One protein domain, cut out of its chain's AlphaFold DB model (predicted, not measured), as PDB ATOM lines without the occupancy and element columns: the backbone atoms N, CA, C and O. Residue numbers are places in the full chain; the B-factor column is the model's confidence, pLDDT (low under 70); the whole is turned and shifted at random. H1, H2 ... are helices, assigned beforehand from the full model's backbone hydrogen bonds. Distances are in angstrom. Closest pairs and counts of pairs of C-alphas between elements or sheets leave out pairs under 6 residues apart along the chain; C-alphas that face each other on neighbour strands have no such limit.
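Overview. This is residues 2 to 57 of the 57 residues of an uncharacterized protein of Syntrophomonadaceae bacterium (UniProt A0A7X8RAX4). Two helices, H1 and H2, fold back on each other as a helical hairpin, and the long closing stretch, residues 42 to 57, arches over one side of it from the end of H2 back past H1. The opening residues 2 to 8 lie before H1 on that same side. The printed part has 56 residues with two named helices, H1 then H2, and no named strand; the class is all helix, though under half of the residues, 26 of 56, are in named elements. The whole is compact, with a radius of gyration of the C-alphas of 10.5 A, and its outline is rounded, spanning 28 by 24 by 18 A.

Along the chain. The printed part begins at Ala 2, with its C-alpha at (35.855, -41.444, -38.793). H1, residues 9 to 23, starts at C-alpha 9 at (40.984, -53.304, -47.196) and is 20.7 A long from first to last C-alpha. H2, residues 31 to 41, measures 15.8 A and ends at C-alpha 41 at (33.706, -44.174, -50.610). Residues 42 to 57 hold no named element.

Arrangement. H1 and H2 touch, with 14 pairs of C-alphas within 8 A. Their closest C-alphas, those of Ala 18 and Leu 34, are 5.4 A apart. They run opposite ways at a shallow tilt of 33 degrees, only just short of steep, and form a helical hairpin. Their centres are 9.8 A apart. In H1 and H2 every O i to N i+4 pair is within hydrogen-bond range.

Size, cuts and confidence. The two C-alphas farthest apart, those of Gly 5 and Asp 29, are 29.3 A apart. The printed part has no cut. The link from H1 to H2, 7 residues, is short. The C-alphas of residues 42 to 57 lie 8 to 17 A from the mean of the C-alphas. The mean pLDDT of the printed part is 85.3; residues 2 to 3, 26 to 27 and 56 to 57 are under 70.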
ATOM      1  N   ALA A   2      36.002 -39.990 -38.904       60.31
ATOM      2  CA  ALA A   2      35.855 -41.444 -38.793       60.31
ATOM      3  C   ALA A   2      35.831 -42.108 -40.184       60.31
ATOM      4  O   ALA A   2      35.092 -41.679 -41.065       60.31
ATOM      5  N   MET A   3      36.624 -43.167 -40.375       68.75
ATOM      6  CA  MET A   3      36.607 -43.987 -41.593       68.75
ATOM      7  C   MET A   3      35.258 -44.714 -41.752       68.75
ATOM      8  O   MET A   3      34.706 -45.174 -40.745       68.75
ATOM      9  N   PRO A   4      34.741 -44.908 -42.980       74.44
ATOM     10  CA  PRO A   4      33.487 -45.627 -43.172       74.44
ATOM     11  C   PRO A   4      33.637 -47.087 -42.738       74.44
ATOM     12  O   PRO A   4      34.558 -47.790 -43.160       74.44
ATOM     13  N   GLY A   5      32.703 -47.569 -41.916       72.62
ATOM     14  CA  GLY A   5      32.802 -48.886 -41.279       72.62
ATOM     15  C   GLY A   5      32.713 -50.098 -42.219       72.62
ATOM     16  O   GLY A   5      33.041 -51.204 -41.799       72.62
ATOM     17  N   ASN A   6      32.300 -49.913 -43.481       84.81
ATOM     18  CA  ASN A   6      31.999 -51.004 -44.421       84.81
ATOM     19  C   ASN A   6      32.993 -51.142 -45.593       84.81
ATOM     20  O   ASN A   6      32.723 -51.904 -46.519       84.81
ATOM     21  N   LEU A   7      34.129 -50.436 -45.582       89.12
ATOM     22  CA  LEU A   7      35.110 -50.512 -46.673       89.12
ATOM     23  C   LEU A   7      35.941 -51.808 -46.632       89.12
ATOM     24  O   LEU A   7      36.442 -52.233 -45.577       89.12
ATOM     25  N   SER A   8      36.179 -52.394 -47.806       93.81
ATOM     26  CA  SER A   8      37.222 -53.407 -47.990       93.81
ATOM     27  C   SER A   8      38.610 -52.840 -47.668       93.81
ATOM     28  O   SER A   8      38.805 -51.629 -47.595       93.81
ATOM     29  N   GLU A   9      39.598 -53.713 -47.473       92.25
ATOM     30  CA  GLU A   9      40.984 -53.304 -47.196       92.25
ATOM     31  C   GLU A   9      41.539 -52.373 -48.284       92.25
ATOM     32  O   GLU A   9      42.085 -51.314 -47.988       92.25
ATOM     33  N   ARG A  10      41.287 -52.711 -49.553       93.44
ATOM     34  CA  ARG A  10      41.722 -51.902 -50.694       93.44
ATOM     35  C   ARG A  10      41.025 -50.544 -50.752       93.44
ATOM     36  O   ARG A  10      41.654 -49.545 -51.075       93.44
ATOM     37  N   GLU A  11      39.728 -50.492 -50.464       94.19
ATOM     38  CA  GLU A  11      38.992 -49.223 -50.432       94.19
ATOM     39  C   GLU A  11      39.451 -48.337 -49.272       94.19
ATOM     40  O   GLU A  11      39.542 -47.125 -49.441       94.19
ATOM     41  N   ARG A  12      39.805 -48.930 -48.124       92.19
ATOM     42  CA  ARG A  12      40.415 -48.196 -47.006       92.19
ATOM     43  C   ARG A  12      41.755 -47.592 -47.388       92.19
ATOM     44  O   ARG A  12      41.989 -46.432 -47.075       92.19
ATOM     45  N   GLU A  13      42.602 -48.343 -48.082       93.19
ATOM     46  CA  GLU A  13      43.886 -47.835 -48.571       93.19
ATOM     47  C   GLU A  13      43.694 -46.667 -49.552       93.19
ATOM     48  O   GLU A  13      44.341 -45.631 -49.420       93.19
ATOM     49  N   VAL A  14      42.746 -46.781 -50.489       94.19
ATOM     50  CA  VAL A  14      42.412 -45.694 -51.428       94.19
ATOM     51  C   VAL A  14      41.890 -44.458 -50.696       94.19
ATOM     52  O   VAL A  14      42.342 -43.348 -50.982       94.19
ATOM     53  N   TYR A  15      40.962 -44.639 -49.752       93.00
ATOM     54  CA  TYR A  15      40.428 -43.546 -48.939       93.00
ATOM     55  C   TYR A  15      41.550 -42.839 -48.181       93.00
ATOM     56  O   TYR A  15      41.649 -41.615 -48.204       93.00
ATOM     57  N   TRP A  16      42.431 -43.619 -47.559       92.12
ATOM     58  CA  TRP A  16      43.558 -43.116 -46.797       92.12
ATOM     59  C   TRP A  16      44.513 -42.276 -47.653       92.12
ATOM     60  O   TRP A  16      44.844 -41.152 -47.272       92.12
ATOM     61  N   ILE A  17      44.897 -42.767 -48.834       92.31
ATOM     62  CA  ILE A  17      45.760 -42.034 -49.772       92.31
ATOM     63  C   ILE A  17      45.118 -40.702 -50.177       92.31
ATOM     64  O   ILE A  17      45.778 -39.664 -50.115       92.31
ATOM     65  N   ALA A  18      43.841 -40.718 -50.568       92.62
ATOM     66  CA  ALA A  18      43.144 -39.515 -51.016       92.62
ATOM     67  C   ALA A  18      42.974 -38.487 -49.886       92.62
ATOM     68  O   ALA A  18      43.257 -37.306 -50.081       92.62
ATOM     69  N   ASN A  19      42.576 -38.945 -48.695       92.31
ATOM     70  CA  ASN A  19      42.417 -38.110 -47.509       92.31
ATOM     71  C   ASN A  19      43.739 -37.448 -47.127       92.31
ATOM     72  O   ASN A  19      43.790 -36.242 -46.921       92.31
ATOM     73  N   ASN A  20      44.820 -38.223 -47.060       91.81
ATOM     74  CA  ASN A  20      46.110 -37.692 -46.640       91.81
ATOM     75  C   ASN A  20      46.717 -36.738 -47.667       91.81
ATOM     76  O   ASN A  20      47.338 -35.757 -47.269       91.81
ATOM     77  N   ALA A  21      46.525 -36.993 -48.964       91.38
ATOM     78  CA  ALA A  21      46.923 -36.046 -50.000       91.38
ATOM     79  C   ALA A  21      46.224 -34.692 -49.796       91.38
ATOM     80  O   ALA A  21      46.889 -33.664 -49.724       91.38
ATOM     81  N   LEU A  22      44.903 -34.700 -49.598       90.25
ATOM     82  CA  LEU A  22      44.133 -33.486 -49.325       90.25
ATOM     83  C   LEU A  22      44.500 -32.828 -47.981       90.25
ATOM     84  O   LEU A  22      44.584 -31.606 -47.916       90.25
ATOM     85  N   TYR A  23      44.761 -33.612 -46.930       88.94
ATOM     86  CA  TYR A  23      45.171 -33.114 -45.610       88.94
ATOM     87  C   TYR A  23      46.460 -32.285 -45.665       88.94
ATOM     88  O   TYR A  23      46.563 -31.260 -44.998       88.94
ATOM     89  N   PHE A  24      47.445 -32.696 -46.471       87.12
ATOM     90  CA  PHE A  24      48.696 -31.946 -46.647       87.12
ATOM     91  C   PHE A  24      48.558 -30.733 -47.585       87.12
ATOM     92  O   PHE A  24      49.566 -30.236 -48.086       87.12
ATOM     93  N   ASP A  25      47.329 -30.243 -47.768       72.12
ATOM     94  CA  ASP A  25      46.970 -29.101 -48.606       72.12
ATOM     95  C   ASP A  25      47.444 -29.289 -50.049       72.12
ATOM     96  O   ASP A  25      48.178 -28.470 -50.619       72.12
ATOM     97  N   ASP A  26      47.036 -30.414 -50.649       61.59
ATOM     98  CA  ASP A  26      47.204 -30.601 -52.081       61.59
ATOM     99  C   ASP A  26      46.330 -29.582 -52.827       61.59
ATOM    100  O   ASP A  26      45.150 -29.796 -53.118       61.59
ATOM    101  N   SER A  27      46.944 -28.436 -53.109       68.00
ATOM    102  CA  SER A  27      46.448 -27.379 -53.990       68.00
ATOM    103  C   SER A  27      46.673 -27.710 -55.470       68.00
ATOM    104  O   SER A  27      46.539 -26.836 -56.329       68.00
ATOM    105  N   SER A  28      47.021 -28.964 -55.793       73.88
ATOM    106  CA  SER A  28      47.112 -29.424 -57.173       73.88
ATOM    107  C   SER A  28      45.755 -29.433 -57.877       73.88
ATOM    108  O   SER A  28      44.683 -29.459 -57.266       73.88
ATOM    109  N   ASP A  29      45.806 -29.521 -59.206       83.12
ATOM    110  CA  ASP A  29      44.630 -29.697 -60.062       83.12
ATOM    111  C   ASP A  29      43.811 -30.963 -59.721       83.12
ATOM    112  O   ASP A  29      42.663 -31.101 -60.153       83.12
ATOM    113  N   TYR A  30      44.366 -31.890 -58.930       86.25
ATOM    114  CA  TYR A  30      43.700 -33.125 -58.520       86.25
ATOM    115  C   TYR A  30      42.796 -32.966 -57.295       86.25
ATOM    116  O   TYR A  30      42.033 -33.887 -57.010       86.25
ATOM    117  N   HIS A  31      42.798 -31.814 -56.616       88.50
ATOM    118  CA  HIS A  31      42.024 -31.579 -55.391       88.50
ATOM    119  C   HIS A  31      40.552 -32.016 -55.509       88.50
ATOM    120  O   HIS A  31      40.038 -32.798 -54.710       88.50
ATOM    121  N   SER A  32      39.869 -31.567 -56.567       89.44
ATOM    122  CA  SER A  32      38.461 -31.915 -56.811       89.44
ATOM    123  C   SER A  32      38.247 -33.407 -57.095       89.44
ATOM    124  O   SER A  32      37.246 -33.985 -56.668       89.44
ATOM    125  N   ALA A  33      39.197 -34.055 -57.774       92.00
ATOM    126  CA  ALA A  33      39.143 -35.484 -58.062       92.00
ATOM    127  C   ALA A  33      39.356 -36.325 -56.794       92.00
ATOM    128  O   ALA A  33      38.665 -37.324 -56.603       92.00
ATOM    129  N   LEU A  34      40.256 -35.906 -55.901       92.50
ATOM    130  CA  LEU A  34      40.489 -36.570 -54.616       92.50
ATOM    131  C   LEU A  34      39.249 -36.489 -53.716       92.50
ATOM    132  O   LEU A  34      38.830 -37.505 -53.163       92.50
ATOM    133  N   TRP A  35      38.583 -35.332 -53.653       91.50
ATOM    134  CA  TRP A  35      37.304 -35.204 -52.945       91.50
ATOM    135  C   TRP A  35      36.198 -36.063 -53.553       91.50
ATOM    136  O   TRP A  35      35.374 -36.610 -52.820       91.50
ATOM    137  N   ALA A  36      36.169 -36.219 -54.878       92.31
ATOM    138  CA  ALA A  36      35.216 -37.116 -55.526       92.31
ATOM    139  C   ALA A  36      35.445 -38.578 -55.108       92.31
ATOM    140  O   ALA A  36      34.473 -39.299 -54.883       92.31
ATOM    141  N   ILE A  37      36.702 -39.008 -54.944       93.38
ATOM    142  CA  ILE A  37      37.035 -40.342 -54.421       93.38
ATOM    143  C   ILE A  37      36.524 -40.498 -52.985       93.38
ATOM    144  O   ILE A  37      35.845 -41.485 -52.696       93.38
ATOM    145  N   LEU A  38      36.797 -39.523 -52.107       92.69
ATOM    146  CA  LEU A  38      36.316 -39.560 -50.723       92.69
ATOM    147  C   LEU A  38      34.788 -39.635 -50.655       92.69
ATOM    148  O   LEU A  38      34.269 -40.502 -49.965       92.69
ATOM    149  N   ASN A  39      34.071 -38.817 -51.431       92.25
ATOM    150  CA  ASN A  39      32.606 -38.850 -51.506       92.25
ATOM    151  C   ASN A  39      32.061 -40.176 -52.060       92.25
ATOM    152  O   ASN A  39      31.019 -40.649 -51.614       92.25
ATOM    153  N   CYS A  40      32.741 -40.803 -53.026       93.31
ATOM    154  CA  CYS A  40      32.316 -42.107 -53.544       93.31
ATOM    155  C   CYS A  40      32.398 -43.207 -52.477       93.31
ATOM    156  O   CYS A  40      31.541 -44.086 -52.432       93.31
ATOM    157  N   LEU A  41      33.440 -43.170 -51.643       93.31
ATOM    158  CA  LEU A  41      33.706 -44.174 -50.610       93.31
ATOM    159  C   LEU A  41      33.012 -43.855 -49.276       93.31
ATOM    160  O   LEU A  41      32.713 -44.763 -48.503       93.31
ATOM    161  N   ASN A  42      32.737 -42.579 -49.020       91.38
ATOM    162  CA  ASN A  42      32.027 -42.063 -47.860       91.38
ATOM    163  C   ASN A  42      31.002 -41.000 -48.297       91.38
ATOM    164  O   ASN A  42      31.291 -39.809 -48.215       91.38
ATOM    165  N   PRO A  43      29.803 -41.393 -48.760       88.31
ATOM    166  CA  PRO A  43      28.797 -40.441 -49.245       88.31
ATOM    167  C   PRO A  43      28.275 -39.455 -48.193       88.31
ATOM    168  O   PRO A  43      27.589 -38.499 -48.545       88.31
ATOM    169  N   GLU A  44      28.553 -39.707 -46.913       88.12
ATOM    170  CA  GLU A  44      28.164 -38.855 -45.786       88.12
ATOM    171  C   GLU A  44      29.285 -37.893 -45.361       88.12
ATOM    172  O   GLU A  44      29.104 -37.140 -44.406       88.12
ATOM    173  N   ILE A  45      30.437 -37.910 -46.046       86.94
ATOM    174  CA  ILE A  45      31.544 -36.999 -45.756       86.94
ATOM    175  C   ILE A  45      31.122 -35.551 -46.023       86.94
ATOM    176  O   ILE A  45      30.578 -35.233 -47.082       86.94
ATOM    177  N   ASP A  46      31.379 -34.662 -45.066       84.25
ATOM    178  CA  ASP A  46      31.153 -33.234 -45.260       84.25
ATOM    179  C   ASP A  46      32.378 -32.630 -45.977       84.25
ATOM    180  O   ASP A  46      33.481 -32.658 -45.427       84.25
ATOM    181  N   PRO A  47      32.229 -32.077 -47.198       71.75
ATOM    182  CA  PRO A  47      33.334 -31.451 -47.920       71.75
ATOM    183  C   PRO A  47      33.878 -30.181 -47.244       71.75
ATOM    184  O   PRO A  47      34.894 -29.647 -47.689       71.75
ATOM    185  N   TYR A  48      33.206 -29.673 -46.206       71.00
ATOM    186  CA  TYR A  48      33.655 -28.550 -45.383       71.00
ATOM    187  C   TYR A  48      34.266 -28.984 -44.044       71.00
ATOM    188  O   TYR A  48      34.728 -28.126 -43.289       71.00
ATOM    189  N   GLU A  49      34.268 -30.283 -43.732       78.88
ATOM    190  CA  GLU A  49      34.956 -30.808 -42.554       78.88
ATOM    191  C   GLU A  49      36.472 -30.786 -42.786       78.88
ATOM    192  O   GLU A  49      36.970 -31.163 -43.850       78.88
ATOM    193  N   GLU A  50      37.222 -30.332 -41.778       80.94
ATOM    194  CA  GLU A  50      38.679 -30.421 -41.809       80.94
ATOM    195  C   GLU A  50      39.092 -31.898 -41.802       80.94
ATOM    196  O   GLU A  50      38.749 -32.658 -40.890       80.94
ATOM    197  N   LEU A  51      39.830 -32.317 -42.832       87.31
ATOM    198  CA  LEU A  51      40.389 -33.663 -42.883       87.31
ATOM    199  C   LEU A  51      41.389 -33.856 -41.739       87.31
ATOM    200  O   LEU A  51      42.102 -32.935 -41.345       87.31
ATOM    201  N   GLU A  52      41.495 -35.086 -41.246       87.62
ATOM    202  CA  GLU A  52      42.512 -35.473 -40.266       87.62
ATOM    203  C   GLU A  52      43.547 -36.375 -40.926       87.62
ATOM    204  O   GLU A  52      43.200 -37.237 -41.732       87.62
ATOM    205  N   TYR A  53      44.819 -36.225 -40.553       88.06
ATOM    206  CA  TYR A  53      45.843 -37.175 -40.964       88.06
ATOM    207  C   TYR A  53      45.526 -38.567 -40.418       88.06
ATOM    208  O   TYR A  53      45.441 -38.774 -39.207       88.06
ATOM    209  N   ILE A  54      45.434 -39.538 -41.318       88.44
ATOM    210  CA  ILE A  54      45.317 -40.944 -40.955       88.44
ATOM    211  C   ILE A  54      46.740 -41.513 -40.950       88.44
ATOM    212  O   ILE A  54      47.456 -41.428 -41.951       88.44
ATOM    213  N   ALA A  55      47.191 -42.056 -39.823       83.19
ATOM    214  CA  ALA A  55      48.481 -42.736 -39.747       83.19
ATOM    215  C   ALA A  55      48.355 -44.174 -40.269       83.19
ATOM    216  O   ALA A  55      47.329 -44.819 -40.064       83.19
ATOM    217  N   SER A  56      49.411 -44.681 -40.909       67.50
ATOM    218  CA  SER A  56      49.532 -46.116 -41.165       67.50
ATOM    219  C   SER A  56      49.742 -46.827 -39.831       67.50
ATOM    220  O   SER A  56      50.724 -46.517 -39.149       67.50
ATOM    221  N   GLU A  57      48.864 -47.750 -39.454       59.38
ATOM    222  CA  GLU A  57      49.175 -48.724 -38.397       59.38
ATOM    223  C   GLU A  57      50.019 -49.880 -38.944       59.38
ATOM    224  O   GLU A  57      49.760 -50.314 -40.091       59.38
TER     225      GLU A  57